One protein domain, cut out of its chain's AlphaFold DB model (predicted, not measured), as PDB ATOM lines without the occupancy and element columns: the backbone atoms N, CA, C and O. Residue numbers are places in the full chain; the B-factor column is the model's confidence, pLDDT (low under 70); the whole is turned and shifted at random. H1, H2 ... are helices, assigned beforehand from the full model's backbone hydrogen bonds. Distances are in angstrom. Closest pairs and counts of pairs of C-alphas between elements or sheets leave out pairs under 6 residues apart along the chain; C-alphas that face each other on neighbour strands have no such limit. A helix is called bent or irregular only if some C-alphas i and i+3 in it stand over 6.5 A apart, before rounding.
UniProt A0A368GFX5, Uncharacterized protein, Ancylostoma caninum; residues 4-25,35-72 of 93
ATOM      1  N   VAL A   4      -2.493 -30.968 -28.953       86.06
ATOM      2  CA  VAL A   4      -3.327 -32.018 -29.562       86.06
ATOM      3  C   VAL A   4      -3.698 -31.697 -31.016       86.06
ATOM      4  O   VAL A   4      -3.822 -32.612 -31.822       86.06
ATOM      5  N   GLU A   5      -3.798 -30.418 -31.372       86.06
ATOM      6  CA  GLU A   5      -4.144 -29.958 -32.727       86.06
ATOM      7  C   GLU A   5      -2.924 -29.556 -33.558       86.06
ATOM      8  O   GLU A   5      -3.026 -29.295 -34.753       86.06
ATOM      9  N   SER A   6      -1.747 -29.505 -32.936       88.75
ATOM     10  CA  SER A   6      -0.512 -29.110 -33.612       88.75
ATOM     11  C   SER A   6       0.040 -30.191 -34.551       88.75
ATOM     12  O   SER A   6       0.863 -29.898 -35.421       88.75
ATOM     13  N   PHE A   7      -0.416 -31.439 -34.407       87.75
ATOM     14  CA  PHE A   7      -0.007 -32.539 -35.276       87.75
ATOM     15  C   PHE A   7      -0.375 -32.240 -36.733       87.75
ATOM     16  O   PHE A   7      -1.478 -31.797 -37.036       87.75
ATOM     17  N   SER A   8       0.574 -32.467 -37.641       89.94
ATOM     18  CA  SER A   8       0.444 -32.191 -39.081       89.94
ATOM     19  C   SER A   8       0.234 -30.716 -39.463       89.94
ATOM     20  O   SER A   8       0.180 -30.412 -40.653       89.94
ATOM     21  N   PHE A   9       0.175 -29.774 -38.513       91.56
ATOM     22  CA  PHE A   9      -0.020 -28.349 -38.807       91.56
ATOM     23  C   PHE A   9       1.051 -27.804 -39.760       91.56
ATOM     24  O   PHE A   9       0.728 -27.171 -40.764       91.56
ATOM     25  N   CYS A  10       2.327 -28.092 -39.485       91.06
ATOM     26  CA  CYS A  10       3.440 -27.644 -40.323       91.06
ATOM     27  C   CYS A  10       3.345 -28.189 -41.759       91.06
ATOM     28  O   CYS A  10       3.639 -27.462 -42.710       91.06
ATOM     29  N   ASP A  11       2.900 -29.436 -41.927       91.12
ATOM     30  CA  ASP A  11       2.741 -30.060 -43.243       91.12
ATOM     31  C   ASP A  11       1.552 -29.463 -44.003       91.12
ATOM     32  O   ASP A  11       1.672 -29.128 -45.185       91.12
ATOM     33  N   HIS A  12       0.425 -29.249 -43.319       93.19
ATOM     34  CA  HIS A  12      -0.743 -28.573 -43.884       93.19
ATOM     35  C   HIS A  12      -0.424 -27.137 -44.307       93.19
ATOM     36  O   HIS A  12      -0.792 -26.731 -45.410       93.19
ATOM     37  N   LEU A  13       0.307 -26.385 -43.480       93.62
ATOM     38  CA  LEU A  13       0.723 -25.017 -43.782       93.62
ATOM     39  C   LEU A  13       1.589 -24.967 -45.044       93.62
ATOM     40  O   LEU A  13       1.322 -24.171 -45.947       93.62
ATOM     41  N   ARG A  14       2.589 -25.851 -45.144       92.31
ATOM     42  CA  ARG A  14       3.457 -25.944 -46.326       92.31
ATOM     43  C   ARG A  14       2.669 -26.314 -47.574       92.31
ATOM     44  O   ARG A  14       2.865 -25.689 -48.610       92.31
ATOM     45  N   LYS A  15       1.772 -27.299 -47.477       93.94
ATOM     46  CA  LYS A  15       0.966 -27.763 -48.612       93.94
ATOM     47  C   LYS A  15       0.012 -26.680 -49.120       93.94
ATOM     48  O   LYS A  15      -0.090 -26.496 -50.327       93.94
ATOM     49  N   ASN A  16      -0.643 -25.949 -48.220       94.81
ATOM     50  CA  ASN A  16      -1.615 -24.915 -48.589       94.81
ATOM     51  C   ASN A  16      -0.956 -23.645 -49.135       94.81
ATOM     52  O   ASN A  16      -1.543 -22.958 -49.962       94.81
ATOM     53  N   THR A  17       0.256 -23.332 -48.679       93.88
ATOM     54  CA  THR A  17       0.990 -22.134 -49.113       93.88
ATOM     55  C   THR A  17       2.047 -22.432 -50.174       93.88
ATOM     56  O   THR A  17       2.846 -21.558 -50.496       93.88
ATOM     57  N   SER A  18       2.097 -23.664 -50.698       90.94
ATOM     58  CA  SER A  18       3.146 -24.133 -51.617       90.94
ATOM     59  C   SER A  18       4.568 -23.826 -51.113       90.94
ATOM     60  O   SER A  18       5.465 -23.517 -51.892       90.94
ATOM     61  N   GLY A  19       4.767 -23.879 -49.793       88.62
ATOM     62  CA  GLY A  19       6.039 -23.590 -49.130       88.62
ATOM     63  C   GLY A  19       6.345 -22.109 -48.876       88.62
ATOM     64  O   GLY A  19       7.427 -21.817 -48.376       88.62
ATOM     65  N   MET A  20       5.428 -21.176 -49.165       91.81
ATOM     66  CA  MET A  20       5.634 -19.748 -48.875       91.81
ATOM     67  C   MET A  20       5.634 -19.432 -47.375       91.81
ATOM     68  O   MET A  20       6.304 -18.493 -46.951       91.81
ATOM     69  N   ALA A  21       4.897 -20.200 -46.569       91.62
ATOM     70  CA  ALA A  21       4.886 -20.066 -45.118       91.62
ATOM     71  C   ALA A  21       5.538 -21.282 -44.451       91.62
ATOM     72  O   ALA A  21       5.318 -22.435 -44.834       91.62
ATOM     73  N   SER A  22       6.319 -21.019 -43.405       88.88
ATOM     74  CA  SER A  22       6.896 -22.042 -42.537       88.88
ATOM     75  C   SER A  22       6.633 -21.685 -41.078       88.88
ATOM     76  O   SER A  22       6.557 -20.511 -40.725       88.88
ATOM     77  N   ALA A  23       6.447 -22.704 -40.242       89.88
ATOM     78  CA  ALA A  23       6.194 -22.546 -38.819       89.88
ATOM     79  C   ALA A  23       7.144 -23.440 -38.023       89.88
ATOM     80  O   ALA A  23       7.415 -24.575 -38.424       89.88
ATOM     81  N   GLN A  24       7.604 -22.923 -36.887       90.25
ATOM     82  CA  GLN A  24       8.347 -23.660 -35.875       90.25
ATOM     83  C   GLN A  24       7.496 -23.713 -34.608       90.25
ATOM     84  O   GLN A  24       6.943 -22.702 -34.181       90.25
ATOM     85  N   LEU A  25       7.366 -24.907 -34.035       90.88
ATOM     86  CA  LEU A  25       6.610 -25.137 -32.811       90.88
ATOM     87  C   LEU A  25       7.603 -25.368 -31.674       90.88
ATOM     88  O   LEU A  25       8.403 -26.300 -31.733       90.88
ATOM     89  N   GLU A  35     -13.499 -24.127 -20.951       85.06
ATOM     90  CA  GLU A  35     -14.655 -24.965 -21.274       85.06
ATOM     91  C   GLU A  35     -14.746 -26.081 -20.230       85.06
ATOM     92  O   GLU A  35     -13.752 -26.757 -19.950       85.06
ATOM     93  N   ASP A  36     -15.935 -26.307 -19.667       85.31
ATOM     94  CA  ASP A  36     -16.166 -27.450 -18.782       85.31
ATOM     95  C   ASP A  36     -16.298 -28.739 -19.619       85.31
ATOM     96  O   ASP A  36     -17.248 -28.851 -20.397       85.31
ATOM     97  N   PRO A  37     -15.417 -29.751 -19.456       85.12
ATOM     98  CA  PRO A  37     -15.479 -31.017 -20.193       85.12
ATOM     99  C   PRO A  37     -16.765 -31.826 -19.979       85.12
ATOM    100  O   PRO A  37     -17.029 -32.756 -20.741       85.12
ATOM    101  N   TYR A  38     -17.547 -31.537 -18.940       82.56
ATOM    102  CA  TYR A  38     -18.770 -32.271 -18.608       82.56
ATOM    103  C   TYR A  38     -20.049 -31.485 -18.884       82.56
ATOM    104  O   TYR A  38     -21.134 -32.008 -18.630       82.56
ATOM    105  N   TRP A  39     -19.940 -30.280 -19.448       83.19
ATOM    106  CA  TRP A  39     -21.099 -29.443 -19.720       83.19
ATOM    107  C   TRP A  39     -22.089 -30.131 -20.666       83.19
ATOM    108  O   TRP A  39     -21.725 -30.608 -21.748       83.19
ATOM    109  N   GLN A  40     -23.345 -30.190 -20.232       78.06
ATOM    110  CA  GLN A  40     -24.494 -30.654 -20.998       78.06
ATOM    111  C   GLN A  40     -25.700 -29.786 -20.617       78.06
ATOM    112  O   GLN A  40     -25.887 -29.539 -19.422       78.06
ATOM    113  N   PRO A  41     -26.523 -29.346 -21.587       80.38
ATOM    114  CA  PRO A  41     -27.719 -28.566 -21.294       80.38
ATOM    115  C   PRO A  41     -28.675 -29.422 -20.462       80.38
ATOM    116  O   PRO A  41     -29.070 -30.516 -20.873       80.38
ATOM    117  N   SER A  42     -28.993 -28.946 -19.259       80.50
ATOM    118  CA  SER A  42     -29.806 -29.691 -18.289       80.50
ATOM    119  C   SER A  42     -31.141 -29.012 -18.007       80.50
ATOM    120  O   SER A  42     -32.114 -29.680 -17.652       80.50
ATOM    121  N   THR A  43     -31.199 -27.692 -18.188       84.00
ATOM    122  CA  THR A  43     -32.403 -26.889 -17.977       84.00
ATOM    123  C   THR A  43     -33.180 -26.690 -19.277       84.00
ATOM    124  O   THR A  43     -32.617 -26.729 -20.367       84.00
ATOM    125  N   LEU A  44     -34.496 -26.469 -19.166       79.56
ATOM    126  CA  LEU A  44     -35.361 -26.251 -20.332       79.56
ATOM    127  C   LEU A  44     -34.950 -25.006 -21.131       79.56
ATOM    128  O   LEU A  44     -34.951 -25.054 -22.354       79.56
ATOM    129  N   GLU A  45     -34.546 -23.938 -20.443       80.56
ATOM    130  CA  GLU A  45     -34.085 -22.691 -21.067       80.56
ATOM    131  C   GLU A  45     -32.788 -22.913 -21.867       80.56
ATOM    132  O   GLU A  45     -32.718 -22.562 -23.042       80.56
ATOM    133  N   GLU A  46     -31.796 -23.602 -21.290       78.56
ATOM    134  CA  GLU A  46     -30.552 -23.952 -21.998       78.56
ATOM    135  C   GLU A  46     -30.794 -24.906 -23.174       78.56
ATOM    136  O   GLU A  46     -30.092 -24.845 -24.180       78.56
ATOM    137  N   MET A  47     -31.769 -25.813 -23.066       78.19
ATOM    138  CA  MET A  47     -32.124 -26.730 -24.152       78.19
ATOM    139  C   MET A  47     -32.827 -26.019 -25.311       78.19
ATOM    140  O   MET A  47     -32.682 -26.458 -26.453       78.19
ATOM    141  N   GLU A  48     -33.592 -24.961 -25.040       79.50
ATOM    142  CA  GLU A  48     -34.188 -24.114 -26.078       79.50
ATOM    143  C   GLU A  48     -33.128 -23.268 -26.792       79.50
ATOM    144  O   GLU A  48     -33.208 -23.104 -28.009       79.50
ATOM    145  N   GLU A  49     -32.116 -22.787 -26.065       78.06
ATOM    146  CA  GLU A  49     -31.056 -21.935 -26.613       78.06
ATOM    147  C   GLU A  49     -29.949 -22.725 -27.332       78.06
ATOM    148  O   GLU A  49     -29.574 -22.377 -28.448       78.06
ATOM    149  N   PHE A  50     -29.450 -23.807 -26.728       74.62
ATOM    150  CA  PHE A  50     -28.305 -24.583 -27.226       74.62
ATOM    151  C   PHE A  50     -28.690 -25.948 -27.812       74.62
ATOM    152  O   PHE A  50     -27.824 -26.724 -28.226       74.62
ATOM    153  N   GLY A  51     -29.976 -26.294 -27.816       75.00
ATOM    154  CA  GLY A  51     -30.456 -27.596 -28.265       75.00
ATOM    155  C   GLY A  51     -30.118 -28.747 -27.306       75.00
ATOM    156  O   GLY A  51     -29.424 -28.611 -26.305       75.00
ATOM    157  N   VAL A  52     -30.588 -29.953 -27.639       66.44
ATOM    158  CA  VAL A  52     -30.484 -31.151 -26.770       66.44
ATOM    159  C   VAL A  52     -29.040 -31.645 -26.569       66.44
ATOM    160  O   VAL A  52     -28.764 -32.400 -25.639       66.44
ATOM    161  N   LYS A  53     -28.104 -31.272 -27.447       64.69
ATOM    162  CA  LYS A  53     -26.703 -31.735 -27.401       64.69
ATOM    163  C   LYS A  53     -25.677 -30.612 -27.270       64.69
ATOM    164  O   LYS A  53     -24.485 -30.912 -27.282       64.69
ATOM    165  N   GLY A  54     -26.126 -29.369 -27.114       66.50
ATOM    166  CA  GLY A  54     -25.274 -28.207 -27.310       66.50
ATOM    167  C   GLY A  54     -25.019 -27.957 -28.799       66.50
ATOM    168  O   GLY A  54     -24.824 -28.894 -29.577       66.50
ATOM    169  N   ASP A  55     -25.003 -26.689 -29.190       64.06
ATOM    170  CA  ASP A  55     -24.772 -26.267 -30.576       64.06
ATOM    171  C   ASP A  55     -23.330 -26.530 -31.049       64.06
ATOM    172  O   ASP A  55     -23.071 -26.642 -32.249       64.06
ATOM    173  N   SER A  56     -22.381 -26.663 -30.113       69.69
ATOM    174  CA  SER A  56     -20.952 -26.820 -30.396       69.69
ATOM    175  C   SER A  56     -20.368 -28.089 -29.758       69.69
ATOM    176  O   SER A  56     -20.686 -28.406 -28.607       69.69
ATOM    177  N   PRO A  57     -19.486 -28.828 -30.462       73.19
ATOM    178  CA  PRO A  57     -18.752 -29.935 -29.867       73.19
ATOM    179  C   PRO A  57     -17.799 -29.436 -28.771       73.19
ATOM    180  O   PRO A  57     -16.981 -28.549 -28.993       73.19
ATOM    181  N   ASN A  58     -17.869 -30.058 -27.594       84.19
ATOM    182  CA  ASN A  58     -16.985 -29.760 -26.470       84.19
ATOM    183  C   ASN A  58     -15.573 -30.322 -26.723       84.19
ATOM    184  O   ASN A  58     -15.341 -31.537 -26.631       84.19
ATOM    185  N   HIS A  59     -14.625 -29.439 -27.048       84.69
ATOM    186  CA  HIS A  59     -13.247 -29.812 -27.376       84.69
ATOM    187  C   HIS A  59     -12.531 -30.380 -26.152       84.69
ATOM    188  O   HIS A  59     -11.825 -31.389 -26.251       84.69
ATOM    189  N   ALA A  60     -12.778 -29.789 -24.980       87.19
ATOM    190  CA  ALA A  60     -12.235 -30.244 -23.705       87.19
ATOM    191  C   ALA A  60     -12.617 -31.708 -23.419       87.19
ATOM    192  O   ALA A  60     -11.753 -32.526 -23.075       87.19
ATOM    193  N   ARG A  61     -13.887 -32.076 -23.651       88.00
ATOM    194  CA  ARG A  61     -14.363 -33.461 -23.513       88.00
ATOM    195  C   ARG A  61     -13.701 -34.399 -24.514       88.00
ATOM    196  O   ARG A  61     -13.218 -35.465 -24.132       88.00
ATOM    197  N   GLY A  62     -13.619 -33.990 -25.780       88.19
ATOM    198  CA  GLY A  62     -12.972 -34.777 -26.830       88.19
ATOM    199  C   GLY A  62     -11.507 -35.094 -26.510       88.19
ATOM    200  O   GLY A  62     -11.070 -36.245 -26.632       88.19
ATOM    201  N   TYR A  63     -10.748 -34.103 -26.035       88.81
ATOM    202  CA  TYR A  63      -9.360 -34.303 -25.618       88.81
ATOM    203  C   TYR A  63      -9.259 -35.240 -24.413       88.81
ATOM    204  O   TYR A  63      -8.456 -36.178 -24.446       88.81
ATOM    205  N   MET A  64     -10.091 -35.043 -23.388       87.62
ATOM    206  CA  MET A  64     -10.121 -35.897 -22.200       87.62
ATOM    207  C   MET A  64     -10.398 -37.363 -22.561       87.62
ATOM    208  O   MET A  64      -9.641 -38.251 -22.156       87.62
ATOM    209  N   ASP A  65     -11.429 -37.621 -23.362       89.31
ATOM    210  CA  ASP A  65     -11.829 -38.974 -23.749       89.31
ATOM    211  C   ASP A  65     -10.754 -39.652 -24.606       89.31
ATOM    212  O   ASP A  65     -10.458 -40.837 -24.427       89.31
ATOM    213  N   SER A  66     -10.089 -38.906 -25.495       87.88
ATOM    214  CA  SER A  66      -8.978 -39.437 -26.299       87.88
ATOM    215  C   SER A  66      -7.809 -39.932 -25.434       87.88
ATOM    216  O   SER A  66      -7.216 -40.983 -25.710       87.88
ATOM    217  N   VAL A  67      -7.495 -39.208 -24.355       88.69
ATOM    218  CA  VAL A  67      -6.435 -39.571 -23.410       88.69
ATOM    219  C   VAL A  67      -6.879 -40.746 -22.545       88.69
ATOM    220  O   VAL A  67      -6.110 -41.697 -22.383       88.69
ATOM    221  N   ARG A  68      -8.119 -40.729 -22.041       90.44
ATOM    222  CA  ARG A  68      -8.684 -41.814 -21.227       90.44
ATOM    223  C   ARG A  68      -8.698 -43.139 -21.978       90.44
ATOM    224  O   ARG A  68      -8.158 -44.115 -21.459       90.44
ATOM    225  N   ARG A  69      -9.185 -43.160 -23.223       89.69
ATOM    226  CA  ARG A  69      -9.185 -44.365 -24.072       89.69
ATOM    227  C   ARG A  69      -7.777 -44.919 -24.281       89.69
ATOM    228  O   ARG A  69      -7.562 -46.116 -24.122       89.69
ATOM    229  N   ARG A  70      -6.789 -44.059 -24.554       86.81
ATOM    230  CA  ARG A  70      -5.384 -44.478 -24.718       86.81
ATOM    231  C   ARG A  70      -4.778 -45.041 -23.432       86.81
ATOM    232  O   ARG A  70      -3.939 -45.934 -23.489       86.81
ATOM    233  N   LYS A  71      -5.168 -44.498 -22.279       89.38
ATOM    234  CA  LYS A  71      -4.707 -44.947 -20.959       89.38
ATOM    235  C   LYS A  71      -5.494 -46.144 -20.415       89.38
ATOM    236  O   LYS A  71      -5.117 -46.657 -19.369       89.38
ATOM    237  N   GLY A  72      -6.547 -46.588 -21.103       87.06
ATOM    238  CA  GLY A  72      -7.434 -47.647 -20.616       87.06
ATOM    239  C   GLY A  72      -8.275 -47.221 -19.410       87.06
ATOM    240  O   GLY A  72      -8.700 -48.066 -18.627       87.06
TER     241      GLY A  72
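AT A GLANCE: This is residues 4 to 25 and 35 to 72 of the 93 residues of an uncharacterized protein of Ancylostoma caninum (UniProt A0A368GFX5). Three separate helices are strung out in a flat, open arrangement: H1 is near one end of the longest axis, H2 is near the other, and H3 lies between them along that axis, with residues 67 to 72 sticking out free. Residues 17 to 25 fold back beside H1, and on the far side of the cut residues 35 to 43 run out to H2 and residues 51 to 58 come back to H3, making an open loop. The printed part has 60 residues with three named helices, H1, H2 and H3 in that order along the chain, and no named strand. The class is all helix, though under half of the residues, 28 of 60, are in named elements. The whole is extended, with a radius of gyration of the C-alphas of 17.7 A and spans of 50 by 32 by 14 A.

IN THESE COORDINATES: The printed part begins at Val 4, with its C-alpha at (-3.327, -32.018, -29.562). H1 is residues 9 to 16, Phe 9 to Asn 16, and measures 10.5 A from first to last C-alpha; C-alpha 9 is at (-0.020, -28.349, -38.807). After the cut comes H2, residues 44 to 50, which measures 10.0 A and begins with C-alpha 44 at (-35.361, -26.251, -20.332). H3, residues 59 to 71, is the longest helix by residues, with 13, and measures 18.5 A; it ends with C-alpha 71 at (-4.707, -44.947, -20.959).

HOW THE PARTS SIT: H1 touches no helix, and it is apart from both H2 and H3, with no C-alpha of the one within 8 A of the other. H2 and H3 are apart by the same measure, although they follow each other in the chain. The link from H2 to H3 has 8 residues and is short. None of the helices is bent or irregular. In H1, H2 and H3 every pair of backbone O i and N i+4 is within hydrogen-bond range. Residues 67 to 72, of which 67 to 71 belong to H3, stand free.

THE WHOLE: The two C-alphas farthest apart are those of Gly 19 and Leu 44, at 50.5 A, while those of Val 4 and Gly 72, the first and last printed, are 18.5 A apart. Residues 26 to 34 are not printed, and C-alphas 25 and 35 are 24.2 A apart across this cut. The link from H1 to H2 goes across the cut, with 27 residues between them in the chain, 9 of them not printed. The mean pLDDT of the printed part is 84.8, and the model's confidence is low, under 70, at residues 52 to 56, in the link from H2 to H3.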